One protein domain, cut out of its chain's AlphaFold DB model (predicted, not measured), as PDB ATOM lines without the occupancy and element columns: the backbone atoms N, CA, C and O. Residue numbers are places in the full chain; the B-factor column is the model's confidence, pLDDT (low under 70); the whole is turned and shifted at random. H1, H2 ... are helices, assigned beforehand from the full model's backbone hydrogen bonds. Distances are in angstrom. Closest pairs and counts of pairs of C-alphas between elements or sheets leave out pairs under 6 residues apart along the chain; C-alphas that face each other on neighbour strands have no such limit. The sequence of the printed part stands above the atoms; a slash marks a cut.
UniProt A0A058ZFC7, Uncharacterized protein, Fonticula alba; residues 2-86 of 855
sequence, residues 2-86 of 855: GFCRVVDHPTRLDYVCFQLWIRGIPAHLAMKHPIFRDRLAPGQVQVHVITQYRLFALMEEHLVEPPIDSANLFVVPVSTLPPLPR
ATOM      1  N   GLY A   2      58.615 -43.071  29.747       37.16
ATOM      2  CA  GLY A   2      57.550 -42.133  30.156       37.16
ATOM      3  C   GLY A   2      57.344 -40.864  29.323       37.16
ATOM      4  O   GLY A   2      57.113 -39.817  29.909       37.16
ATOM      5  N   PHE A   3      57.400 -40.928  27.987       31.20
ATOM      6  CA  PHE A   3      56.917 -39.835  27.123       31.20
ATOM      7  C   PHE A   3      56.188 -40.358  25.875       31.20
ATOM      8  O   PHE A   3      56.456 -39.945  24.751       31.20
ATOM      9  N   CYS A   4      55.175 -41.208  26.079       30.88
ATOM     10  CA  CYS A   4      54.035 -41.210  25.161       30.88
ATOM     11  C   CYS A   4      53.269 -39.900  25.386       30.88
ATOM     12  O   CYS A   4      52.280 -39.870  26.118       30.88
ATOM     13  N   ARG A   5      53.775 -38.797  24.819       35.62
ATOM     14  CA  ARG A   5      53.030 -37.536  24.787       35.62
ATOM     15  C   ARG A   5      51.706 -37.817  24.077       35.62
ATOM     16  O   ARG A   5      51.684 -38.538  23.078       35.62
ATOM     17  N   VAL A   6      50.619 -37.311  24.659       35.97
ATOM     18  CA  VAL A   6      49.253 -37.502  24.156       35.97
ATOM     19  C   VAL A   6      49.233 -37.162  22.667       35.97
ATOM     20  O   VAL A   6      49.821 -36.154  22.276       35.97
ATOM     21  N   VAL A   7      48.599 -38.018  21.855       42.41
ATOM     22  CA  VAL A   7      48.380 -37.755  20.424       42.41
ATOM     23  C   VAL A   7      47.810 -36.344  20.300       42.41
ATOM     24  O   VAL A   7      46.805 -36.062  20.956       42.41
ATOM     25  N   ASP A   8      48.476 -35.471  19.530       49.91
ATOM     26  CA  ASP A   8      48.050 -34.078  19.347       49.91
ATOM     27  C   ASP A   8      46.542 -34.049  19.096       49.91
ATOM     28  O   ASP A   8      46.034 -34.828  18.286       49.91
ATOM     29  N   HIS A   9      45.841 -33.201  19.858       58.28
ATOM     30  CA  HIS A   9      44.381 -33.196  19.951       58.28
ATOM     31  C   HIS A   9      43.782 -33.354  18.541       58.28
ATOM     32  O   HIS A   9      44.124 -32.541  17.679       58.28
ATOM     33  N   PRO A  10      42.911 -34.348  18.263       62.75
ATOM     34  CA  PRO A  10      42.500 -34.709  16.891       62.75
ATOM     35  C   PRO A  10      41.724 -33.599  16.159       62.75
ATOM     36  O   PRO A  10      41.362 -33.726  14.994       62.75
ATOM     37  N   THR A  11      41.468 -32.515  16.880       69.44
ATOM     38  CA  THR A  11      40.791 -31.283  16.515       69.44
ATOM     39  C   THR A  11      41.748 -30.144  16.128       69.44
ATOM     40  O   THR A  11      41.297 -29.096  15.668       69.44
ATOM     41  N   ARG A  12      43.064 -30.309  16.319       84.31
ATOM     42  CA  ARG A  12      44.099 -29.351  15.908       84.31
ATOM     43  C   ARG A  12      44.511 -29.639  14.467       84.31
ATOM     44  O   ARG A  12      45.038 -30.711  14.183       84.31
ATOM     45  N   LEU A  13      44.324 -28.667  13.577       90.38
ATOM     46  CA  LEU A  13      44.751 -28.764  12.179       90.38
ATOM     47  C   LEU A  13      46.283 -28.850  12.073       90.38
ATOM     48  O   LEU A  13      46.992 -27.918  12.458       90.38
ATOM     49  N   ASP A  14      46.794 -29.954  11.524       93.69
ATOM     50  CA  ASP A  14      48.201 -30.080  11.137       93.69
ATOM     51  C   ASP A  14      48.395 -29.484   9.739       93.69
ATOM     52  O   ASP A  14      47.963 -30.046   8.728       93.69
ATOM     53  N   TYR A  15      49.078 -28.339   9.681       93.50
ATOM     54  CA  TYR A  15      49.350 -27.631   8.431       93.50
ATOM     55  C   TYR A  15      50.169 -28.462   7.431       93.50
ATOM     56  O   TYR A  15      50.023 -28.276   6.227       93.50
ATOM     57  N   VAL A  16      51.007 -29.401   7.894       95.12
ATOM     58  CA  VAL A  16      51.776 -30.292   7.009       95.12
ATOM     59  C   VAL A  16      50.846 -31.324   6.375       95.12
ATOM     60  O   VAL A  16      50.889 -31.514   5.162       95.12
ATOM     61  N   CYS A  17      49.950 -31.943   7.152       95.81
ATOM     62  CA  CYS A  17      48.922 -32.824   6.591       95.81
ATOM     63  C   CYS A  17      48.016 -32.063   5.607       95.81
ATOM     64  O   CYS A  17      47.737 -32.573   4.522       95.81
ATOM     65  N   PHE A  18      47.604 -30.840   5.954       96.00
ATOM     66  CA  PHE A  18      46.758 -29.983   5.118       96.00
ATOM     67  C   PHE A  18      47.436 -29.623   3.787       96.00
ATOM     68  O   PHE A  18      46.828 -29.748   2.728       96.00
ATOM     69  N   GLN A  19      48.723 -29.267   3.819       95.69
ATOM     70  CA  GLN A  19      49.543 -28.996   2.634       95.69
ATOM     71  C   GLN A  19      49.711 -30.216   1.716       95.69
ATOM     72  O   GLN A  19      49.709 -30.068   0.494       95.69
ATOM     73  N   LEU A  20      49.856 -31.423   2.273       95.94
ATOM     74  CA  LEU A  20      49.936 -32.658   1.482       95.94
ATOM     75  C   LEU A  20      48.577 -33.006   0.854       95.94
ATOM     76  O   LEU A  20      48.515 -33.361  -0.323       95.94
ATOM     77  N   TRP A  21      47.484 -32.821   1.600       96.94
ATOM     78  CA  TRP A  21      46.118 -32.993   1.105       96.94
ATOM     79  C   TRP A  21      45.764 -31.975   0.005       96.94
ATOM     80  O   TRP A  21      45.246 -32.361  -1.043       96.94
ATOM     81  N   ILE A  22      46.144 -30.700   0.157       95.75
ATOM     82  CA  ILE A  22      46.003 -29.675  -0.891       95.75
ATOM     83  C   ILE A  22      46.826 -30.015  -2.137       95.75
ATOM     84  O   ILE A  22      46.325 -29.839  -3.250       95.75
ATOM     85  N   ARG A  23      48.030 -30.582  -1.985       93.62
ATOM     86  CA  ARG A  23      48.815 -31.143  -3.101       93.62
ATOM     87  C   ARG A  23      48.205 -32.416  -3.711       93.62
ATOM     88  O   ARG A  23      48.809 -32.987  -4.610       93.62
ATOM     89  N   GLY A  24      47.032 -32.868  -3.256       94.62
ATOM     90  CA  GLY A  24      46.321 -34.043  -3.773       94.62
ATOM     91  C   GLY A  24      46.925 -35.382  -3.342       94.62
ATOM     92  O   GLY A  24      46.465 -36.434  -3.782       94.62
ATOM     93  N   ILE A  25      47.960 -35.366  -2.497       95.31
ATOM     94  CA  ILE A  25      48.695 -36.562  -2.082       95.31
ATOM     95  C   ILE A  25      47.766 -37.395  -1.187       95.31
ATOM     96  O   ILE A  25      47.318 -36.886  -0.159       95.31
ATOM     97  N   PRO A  26      47.454 -38.662  -1.519       95.44
ATOM     98  CA  PRO A  26      46.551 -39.478  -0.715       95.44
ATOM     99  C   PRO A  26      47.178 -39.834   0.638       95.44
ATOM    100  O   PRO A  26      48.396 -39.987   0.756       95.44
ATOM    101  N   ALA A  27      46.334 -40.059   1.651       96.19
ATOM    102  CA  ALA A  27      46.759 -40.347   3.025       96.19
ATOM    103  C   ALA A  27      47.828 -41.457   3.125       96.19
ATOM    104  O   ALA A  27      48.747 -41.359   3.932       96.19
ATOM    105  N   HIS A  28      47.762 -42.490   2.274       95.19
ATOM    106  CA  HIS A  28      48.719 -43.603   2.288       95.19
ATOM    107  C   HIS A  28      50.123 -43.264   1.754       95.19
ATOM    108  O   HIS A  28      51.074 -43.983   2.063       95.19
ATOM    109  N   LEU A  29      50.270 -42.179   0.986       94.06
ATOM    110  CA  LEU A  29      51.570 -41.609   0.631       94.06
ATOM    111  C   LEU A  29      52.000 -40.562   1.663       94.06
ATOM    112  O   LEU A  29      53.156 -40.570   2.077       94.06
ATOM    113  N   ALA A  30      51.071 -39.750   2.177       96.00
ATOM    114  CA  ALA A  30      51.360 -38.813   3.265       96.00
ATOM    115  C   ALA A  30      51.895 -39.523   4.527       96.00
ATOM    116  O   ALA A  30      52.853 -39.045   5.123       96.00
ATOM    117  N   MET A  31      51.393 -40.718   4.872       96.06
ATOM    118  CA  MET A  31      51.948 -41.570   5.943       96.06
ATOM    119  C   MET A  31      53.432 -41.947   5.757       96.06
ATOM    120  O   MET A  31      54.091 -42.320   6.726       96.06
ATOM    121  N   LYS A  32      53.973 -41.896   4.533       95.25
ATOM    122  CA  LYS A  32      55.386 -42.208   4.255       95.25
ATOM    123  C   LYS A  32      56.305 -40.987   4.383       95.25
ATOM    124  O   LYS A  32      57.518 -41.174   4.420       95.25
ATOM    125  N   HIS A  33      55.745 -39.778   4.452       94.81
ATOM    126  CA  HIS A  33      56.480 -38.513   4.423       94.81
ATOM    127  C   HIS A  33      57.417 -38.372   5.644       94.81
ATOM    128  O   HIS A  33      56.959 -38.583   6.774       94.81
ATOM    129  N   PRO A  34      58.702 -37.991   5.464       93.88
ATOM    130  CA  PRO A  34      59.714 -38.044   6.528       93.88
ATOM    131  C   PRO A  34      59.323 -37.245   7.779       93.88
ATOM    132  O   PRO A  34      59.369 -37.787   8.878       93.88
ATOM    133  N   ILE A  35      58.772 -36.036   7.598       94.00
ATOM    134  CA  ILE A  35      58.327 -35.143   8.688       94.00
ATOM    135  C   ILE A  35      57.442 -35.838   9.746       94.00
ATOM    136  O   ILE A  35      57.495 -35.456  10.913       94.00
ATOM    137  N   PHE A  36      56.629 -36.844   9.393       93.69
ATOM    138  CA  PHE A  36      55.826 -37.559  10.394       93.69
ATOM    139  C   PHE A  36      56.608 -38.653  11.123       93.69
ATOM    140  O   PHE A  36      56.347 -38.877  12.301       93.69
ATOM    141  N   ARG A  37      57.589 -39.292  10.471       90.38
ATOM    142  CA  ARG A  37      58.485 -40.281  11.101       90.38
ATOM    143  C   ARG A  37      59.357 -39.642  12.183       90.38
ATOM    144  O   ARG A  37      59.594 -40.262  13.212       90.38
ATOM    145  N   ASP A  38      59.765 -38.393  11.967       92.94
ATOM    146  CA  ASP A  38      60.590 -37.627  12.910       92.94
ATOM    147  C   ASP A  38      59.786 -37.075  14.105       92.94
ATOM    148  O   ASP A  38      60.362 -36.694  15.125       92.94
ATOM    149  N   ARG A  39      58.451 -36.999  13.982       92.94
ATOM    150  CA  ARG A  39      57.548 -36.370  14.969       92.94
ATOM    151  C   ARG A  39      56.675 -37.348  15.753       92.94
ATOM    152  O   ARG A  39      56.253 -37.013  16.857       92.94
ATOM    153  N   LEU A  40      56.352 -38.509  15.186       93.88
ATOM    154  CA  LEU A  40      55.348 -39.443  15.704       93.88
ATOM    155  C   LEU A  40      55.867 -40.882  15.639       93.88
ATOM    156  O   LEU A  40      56.534 -41.272  14.681       93.88
ATOM    157  N   ALA A  41      55.500 -41.714  16.618       93.50
ATOM    158  CA  ALA A  41      55.803 -43.142  16.546       93.50
ATOM    159  C   ALA A  41      55.103 -43.787  15.326       93.50
ATOM    160  O   ALA A  41      53.997 -43.360  14.980       93.50
ATOM    161  N   PRO A  42      55.651 -44.848  14.695       90.25
ATOM    162  CA  PRO A  42      55.109 -45.395  13.444       90.25
ATOM    163  C   PRO A  42      53.605 -45.729  13.462       90.25
ATOM    164  O   PRO A  42      52.905 -45.449  12.493       90.25
ATOM    165  N   GLY A  43      53.079 -46.248  14.580       91.06
ATOM    166  CA  GLY A  43      51.637 -46.493  14.746       91.06
ATOM    167  C   GLY A  43      50.790 -45.225  14.939       91.06
ATOM    168  O   GLY A  43      49.618 -45.204  14.569       91.06
ATOM    169  N   GLN A  44      51.371 -44.143  15.471       93.50
ATOM    170  CA  GLN A  44      50.701 -42.844  15.609       93.50
ATOM    171  C   GLN A  44      50.615 -42.101  14.272       93.50
ATOM    172  O   GLN A  44      49.598 -41.456  14.026       93.50
ATOM    173  N   VAL A  45      51.621 -42.223  13.391       94.69
ATOM    174  CA  VAL A  45      51.615 -41.607  12.045       94.69
ATOM    175  C   VAL A  45      50.335 -41.966  11.286       94.69
ATOM    176  O   VAL A  45      49.670 -41.085  10.744       94.69
ATOM    177  N   GLN A  46      49.952 -43.248  11.294       94.62
ATOM    178  CA  GLN A  46      48.748 -43.717  10.611       94.62
ATOM    179  C   GLN A  46      47.466 -43.121  11.195       94.62
ATOM    180  O   GLN A  46      46.621 -42.631  10.445       94.62
ATOM    181  N   VAL A  47      47.318 -43.141  12.522       93.81
ATOM    182  CA  VAL A  47      46.123 -42.606  13.194       93.81
ATOM    183  C   VAL A  47      46.008 -41.095  12.977       93.81
ATOM    184  O   VAL A  47      44.927 -40.614  12.637       93.81
ATOM    185  N   HIS A  48      47.117 -40.358  13.105       93.81
ATOM    186  CA  HIS A  48      47.174 -38.906  12.909       93.81
ATOM    187  C   HIS A  48      46.817 -38.515  11.475       93.81
ATOM    188  O   HIS A  48      45.835 -37.809  11.265       93.81
ATOM    189  N   VAL A  49      47.539 -39.038  10.477       95.38
ATOM    190  CA  VAL A  49      47.324 -38.679   9.066       95.38
ATOM    191  C   VAL A  49      45.912 -39.057   8.602       95.38
ATOM    192  O   VAL A  49      45.263 -38.251   7.942       95.38
ATOM    193  N   ILE A  50      45.378 -40.226   8.984       95.69
ATOM    194  CA  ILE A  50      43.997 -40.604   8.626       95.69
ATOM    195  C   ILE A  50      42.965 -39.695   9.312       95.69
ATOM    196  O   ILE A  50      41.965 -39.340   8.687       95.69
ATOM    197  N   THR A  51      43.193 -39.285  10.562       93.94
ATOM    198  CA  THR A  51      42.285 -38.372  11.280       93.94
ATOM    199  C   THR A  51      42.303 -36.972  10.663       93.94
ATOM    200  O   THR A  51      41.240 -36.431  10.372       93.94
ATOM    201  N   GLN A  52      43.486 -36.430  10.359       94.38
ATOM    202  CA  GLN A  52      43.645 -35.143   9.670       94.38
ATOM    203  C   GLN A  52      42.985 -35.166   8.280       94.38
ATOM    204  O   GLN A  52      42.225 -34.267   7.946       94.38
ATOM    205  N   TYR A  53      43.168 -36.229   7.489       95.62
ATOM    206  CA  TYR A  53      42.529 -36.342   6.169       95.62
ATOM    207  C   TYR A  53      40.999 -36.469   6.239       95.62
ATOM    208  O   TYR A  53      40.308 -35.968   5.354       95.62
ATOM    209  N   ARG A  54      40.451 -37.098   7.288       93.94
ATOM    210  CA  ARG A  54      39.000 -37.096   7.554       93.94
ATOM    211  C   ARG A  54      38.505 -35.704   7.941       93.94
ATOM    212  O   ARG A  54      37.467 -35.286   7.441       93.94
ATOM    213  N   LEU A  55      39.257 -34.981   8.771       91.56
ATOM    214  CA  LEU A  55      38.970 -33.588   9.104       91.56
ATOM    215  C   LEU A  55      38.965 -32.709   7.846       91.56
ATOM    216  O   LEU A  55      38.017 -31.959   7.651       91.56
ATOM    217  N   PHE A  56      39.942 -32.844   6.945       94.50
ATOM    218  CA  PHE A  56      39.967 -32.052   5.711       94.50
ATOM    219  C   PHE A  56      38.832 -32.402   4.746       94.50
ATOM    220  O   PHE A  56      38.311 -31.502   4.103       94.50
ATOM    221  N   ALA A  57      38.396 -33.663   4.682       92.81
ATOM    222  CA  ALA A  57      37.222 -34.044   3.893       92.81
ATOM    223  C   ALA A  57      35.919 -33.414   4.429       92.81
ATOM    224  O   ALA A  57      35.072 -33.016   3.636       92.81
ATOM    225  N   LEU A  58      35.777 -33.274   5.754       90.44
ATOM    226  CA  LEU A  58      34.661 -32.549   6.379       90.44
ATOM    227  C   LEU A  58      34.795 -31.027   6.202       90.44
ATOM    228  O   LEU A  58      33.815 -30.339   5.939       90.44
ATOM    229  N   MET A  59      36.012 -30.486   6.306       89.88
ATOM    230  CA  MET A  59      36.271 -29.071   6.030       89.88
ATOM    231  C   MET A  59      36.052 -28.721   4.557       89.88
ATOM    232  O   MET A  59      35.649 -27.600   4.279       89.88
ATOM    233  N   GLU A  60      36.298 -29.638   3.616       92.62
ATOM    234  CA  GLU A  60      36.134 -29.374   2.185       92.62
ATOM    235  C   GLU A  60      34.698 -28.960   1.849       92.62
ATOM    236  O   GLU A  60      34.523 -28.012   1.095       92.62
ATOM    237  N   GLU A  61      33.684 -29.561   2.474       88.25
ATOM    238  CA  GLU A  61      32.279 -29.156   2.308       88.25
ATOM    239  C   GLU A  61      32.057 -27.661   2.626       88.25
ATOM    240  O   GLU A  61      31.373 -26.961   1.883       88.25
ATOM    241  N   HIS A  62      32.730 -27.137   3.656       86.56
ATOM    242  CA  HIS A  62      32.670 -25.725   4.058       86.56
ATOM    243  C   HIS A  62      33.668 -24.812   3.317       86.56
ATOM    244  O   HIS A  62      33.430 -23.612   3.201       86.56
ATOM    245  N   LEU A  63      34.775 -25.353   2.799       91.00
ATOM    246  CA  LEU A  63      35.741 -24.627   1.958       91.00
ATOM    247  C   LEU A  63      35.276 -24.512   0.495       91.00
ATOM    248  O   LEU A  63      35.792 -23.684  -0.247       91.00
ATOM    249  N   VAL A  64      34.320 -25.345   0.078       92.06
ATOM    250  CA  VAL A  64      33.701 -25.348  -1.254       92.06
ATOM    251  C   VAL A  64      32.756 -24.161  -1.447       92.06
ATOM    252  O   VAL A  64      32.811 -23.497  -2.485       92.06
ATOM    253  N   GLU A  65      31.903 -23.901  -0.457       85.56
ATOM    254  CA  GLU A  65      30.957 -22.781  -0.417       85.56
ATOM    255  C   GLU A  65      31.082 -22.078   0.947       85.56
ATOM    256  O   GLU A  65      30.269 -22.320   1.841       85.56
ATOM    257  N   PRO A  66      32.124 -21.241   1.140       77.69
ATOM    258  CA  PRO A  66      32.326 -20.522   2.394       77.69
ATOM    259  C   PRO A  66      31.122 -19.615   2.706       77.69
ATOM    260  O   PRO A  66      30.752 -18.793   1.863       77.69
ATOM    261  N   PRO A  67      30.515 -19.717   3.907       70.81
ATOM    262  CA  PRO A  67      29.492 -18.777   4.356       70.81
ATOM    263  C   PRO A  67      29.931 -17.311   4.224       70.81
ATOM    264  O   PRO A  67      31.015 -16.934   4.664       70.81
ATOM    265  N   ILE A  68      29.053 -16.479   3.658       67.56
ATOM    266  CA  ILE A  68      29.315 -15.051   3.393       67.56
ATOM    267  C   ILE A  68      29.673 -14.309   4.697       67.56
ATOM    268  O   ILE A  68      30.581 -13.478   4.719       67.56
ATOM    269  N   ASP A  69      29.040 -14.686   5.812       65.88
ATOM    270  CA  ASP A  69      29.429 -14.265   7.160       65.88
ATOM    271  C   ASP A  69      30.698 -15.002   7.622       65.88
ATOM    272  O   ASP A  69      30.662 -15.880   8.487       65.88
ATOM    273  N   SER A  70      31.858 -14.631   7.081       55.41
ATOM    274  CA  SER A  70      33.136 -15.288   7.398       55.41
ATOM    275  C   SER A  70      33.587 -15.145   8.858       55.41
ATOM    276  O   SER A  70      34.396 -15.938   9.344       55.41
ATOM    277  N   ALA A  71      33.010 -14.200   9.606       57.50
ATOM    278  CA  ALA A  71      33.126 -14.148  11.063       57.50
ATOM    279  C   ALA A  71      32.597 -15.431  11.742       57.50
ATOM    280  O   ALA A  71      33.112 -15.811  12.794       57.50
ATOM    281  N   ASN A  72      31.633 -16.100  11.102       57.78
ATOM    282  CA  ASN A  72      30.966 -17.326  11.530       57.78
ATOM    283  C   ASN A  72      31.387 -18.562  10.705       57.78
ATOM    284  O   ASN A  72      30.818 -19.632  10.902       57.78
ATOM    285  N   LEU A  73      32.392 -18.465   9.818       53.84
ATOM    286  CA  LEU A  73      32.779 -19.543   8.882       53.84
ATOM    287  C   LEU A  73      33.089 -20.885   9.566       53.84
ATOM    288  O   LEU A  73      32.840 -21.948   9.010       53.84
ATOM    289  N   PHE A  74      33.643 -20.812  10.779       54.81
ATOM    290  CA  PHE A  74      33.946 -21.953  11.648       54.81
ATOM    291  C   PHE A  74      33.109 -21.952  12.940       54.81
ATOM    292  O   PHE A  74      33.438 -22.642  13.898       54.81
ATOM    293  N   VAL A  75      31.983 -21.229  12.933       46.59
ATOM    294  CA  VAL A  75      30.829 -21.436  13.831       46.59
ATOM    295  C   VAL A  75      29.798 -22.329  13.113       46.59
ATOM    296  O   VAL A  75      28.585 -22.191  13.256       46.59
ATOM    297  N   VAL A  76      30.294 -23.296  12.335       45.97
ATOM    298  CA  VAL A  76      29.520 -24.494  11.996       45.97
ATOM    299  C   VAL A  76      29.140 -25.166  13.325       45.97
ATOM    300  O   VAL A  76      30.007 -25.261  14.197       45.97
ATOM    301  N   PRO A  77      27.911 -25.680  13.515       40.25
ATOM    302  CA  PRO A  77      27.494 -26.363  14.748       40.25
ATOM    303  C   PRO A  77      28.138 -27.757  14.948       40.25
ATOM    304  O   PRO A  77      27.523 -28.678  15.482       40.25
ATOM    305  N   VAL A  78      29.406 -27.916  14.559       41.38
ATOM    306  CA  VAL A  78      30.274 -29.033  14.938       41.38
ATOM    307  C   VAL A  78      30.850 -28.716  16.318       41.38
ATOM    308  O   VAL A  78      31.956 -28.200  16.454       41.38
ATOM    309  N   SER A  79      30.098 -29.063  17.365       44.28
ATOM    310  CA  SER A  79      30.458 -28.875  18.785       44.28
ATOM    311  C   SER A  79      31.703 -29.655  19.252       44.28
ATOM    312  O   SER A  79      32.025 -29.673  20.439       44.28
ATOM    313  N   THR A  80      32.422 -30.290  18.324       48.53
ATOM    314  CA  THR A  80      33.687 -30.998  18.529       48.53
ATOM    315  C   THR A  80      34.896 -30.288  17.911       48.53
ATOM    316  O   THR A  80      36.019 -30.721  18.172       48.53
ATOM    317  N   LEU A  81      34.724 -29.208  17.134       55.69
ATOM    318  CA  LEU A  81      35.837 -28.428  16.581       55.69
ATOM    319  C   LEU A  81      36.070 -27.128  17.373       55.69
ATOM    320  O   LEU A  81      35.138 -26.346  17.551       55.69
ATOM    321  N   PRO A  82      37.301 -26.865  17.852       61.28
ATOM    322  CA  PRO A  82      37.644 -25.614  18.509       61.28
ATOM    323  C   PRO A  82      37.710 -24.478  17.478       61.28
ATOM    324  O   PRO A  82      38.106 -24.713  16.332       61.28
ATOM    325  N   PRO A  83      37.392 -23.233  17.873       73.12
ATOM    326  CA  PRO A  83      37.459 -22.088  16.973       73.12
ATOM    327  C   PRO A  83      38.897 -21.870  16.483       73.12
ATOM    328  O   PRO A  83      39.791 -21.505  17.250       73.12
ATOM    329  N   LEU A  84      39.123 -22.090  15.186       80.50
ATOM    330  CA  LEU A  84      40.403 -21.800  14.543       80.50
ATOM    331  C   LEU A  84      40.657 -20.277  14.557       80.50
ATOM    332  O   LEU A  84      39.745 -19.503  14.256       80.50
ATOM    333  N   PRO A  85      41.882 -19.805  14.862       85.94
ATOM    334  CA  PRO A  85      42.191 -18.380  14.794       85.94
ATOM    335  C   PRO A  85      41.969 -17.824  13.382       85.94
ATOM    336  O   PRO A  85      42.347 -18.460  12.397       85.94
ATOM    337  N   ARG A  86      41.427 -16.602  13.266       82.75
ATOM    338  CA  ARG A  86      41.093 -15.969  11.969       82.75
ATOM    339  C   ARG A  86      42.251 -15.965  10.959       82.75
ATOM    340  O   ARG A  86      42.017 -16.164   9.774       82.75
TER     341      ARG A  86
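AT A GLANCE: This is residues 2 to 86 of the 855 residues of an uncharacterized protein of Fonticula alba (UniProt A0A058ZFC7). One long helix, H4, is the backbone of the model, and three shorter helices are set along one side of it: H1 crosses its middle part steeply, the one-turn H2 packs on H4 close by, and the equally small H3 is near the part where H4 begins. Two long stretches without a named helix complete the picture: residues 2 to 14 lead in to H1 from far out, and residues 65 to 86 run beyond the end of H4 and then fold back. The printed part has 85 residues with four named helices, in the order H1, H2, H3, H4, and no named strand; its class is all helix, though under half of the residues, 39, are in named elements. The whole is only just compact, close to loose, with a radius of gyration of the C-alphas of 14.2 A, and only just flat, spanning 43 by 31 by 17 A.

HOW THE PARTS SIT: H4, residues 42 to 64, has a kink of 30 degrees near residue 58. H1, residues 15 to 22, touches residues 49 to 56 of H4; the closest C-alphas are those of Cys 17 and Gln 52, 6.5 A apart. The two helices run the same way at a steep tilt of 60 degrees. H2, residues 27 to 30, touches residues 49 to 53 of H4, with the C-alphas of Ala 27 and Ile 50 closest at 6.3 A. H1 and H2 only just touch, with 3 pairs of C-alphas within 8 A, the closest being those of Leu 20 and Ala 30 at 6.6 A. H3, residues 34 to 37, is close to H4 but not clearly touching; their closest C-alphas, those of Phe 36 and Val 45, are 6.1 A apart. H3 is apart from H2, and only just apart from H1, at 8.3 A. In H1 each O i to N i+4 pair is within hydrogen-bond range, in H4 15 of 19 are, and H2 and H3 are too short for such a pair.

IN THESE COORDINATES: H4 is 32.8 A from first to last C-alpha, from Pro 42 at (55.109, -45.395, 13.444) to Val 64 at (33.701, -25.348, -1.254). H1 begins with C-alpha 15 at (49.350, -27.631, 8.431) and is 10.1 A long. H2 measures 4.9 A and H3 5.2 A.

THE WHOLE: The C-alphas of Gly 2 and Ile 68 are the two farthest apart, at 47.4 A. The printed part has no cut, and the links H1 to H2, H2 to H3 and H3 to H4 are tight. The mean pLDDT of the printed part is 79.6, and it is under 70 in residues 2 to 11 and 68 to 82.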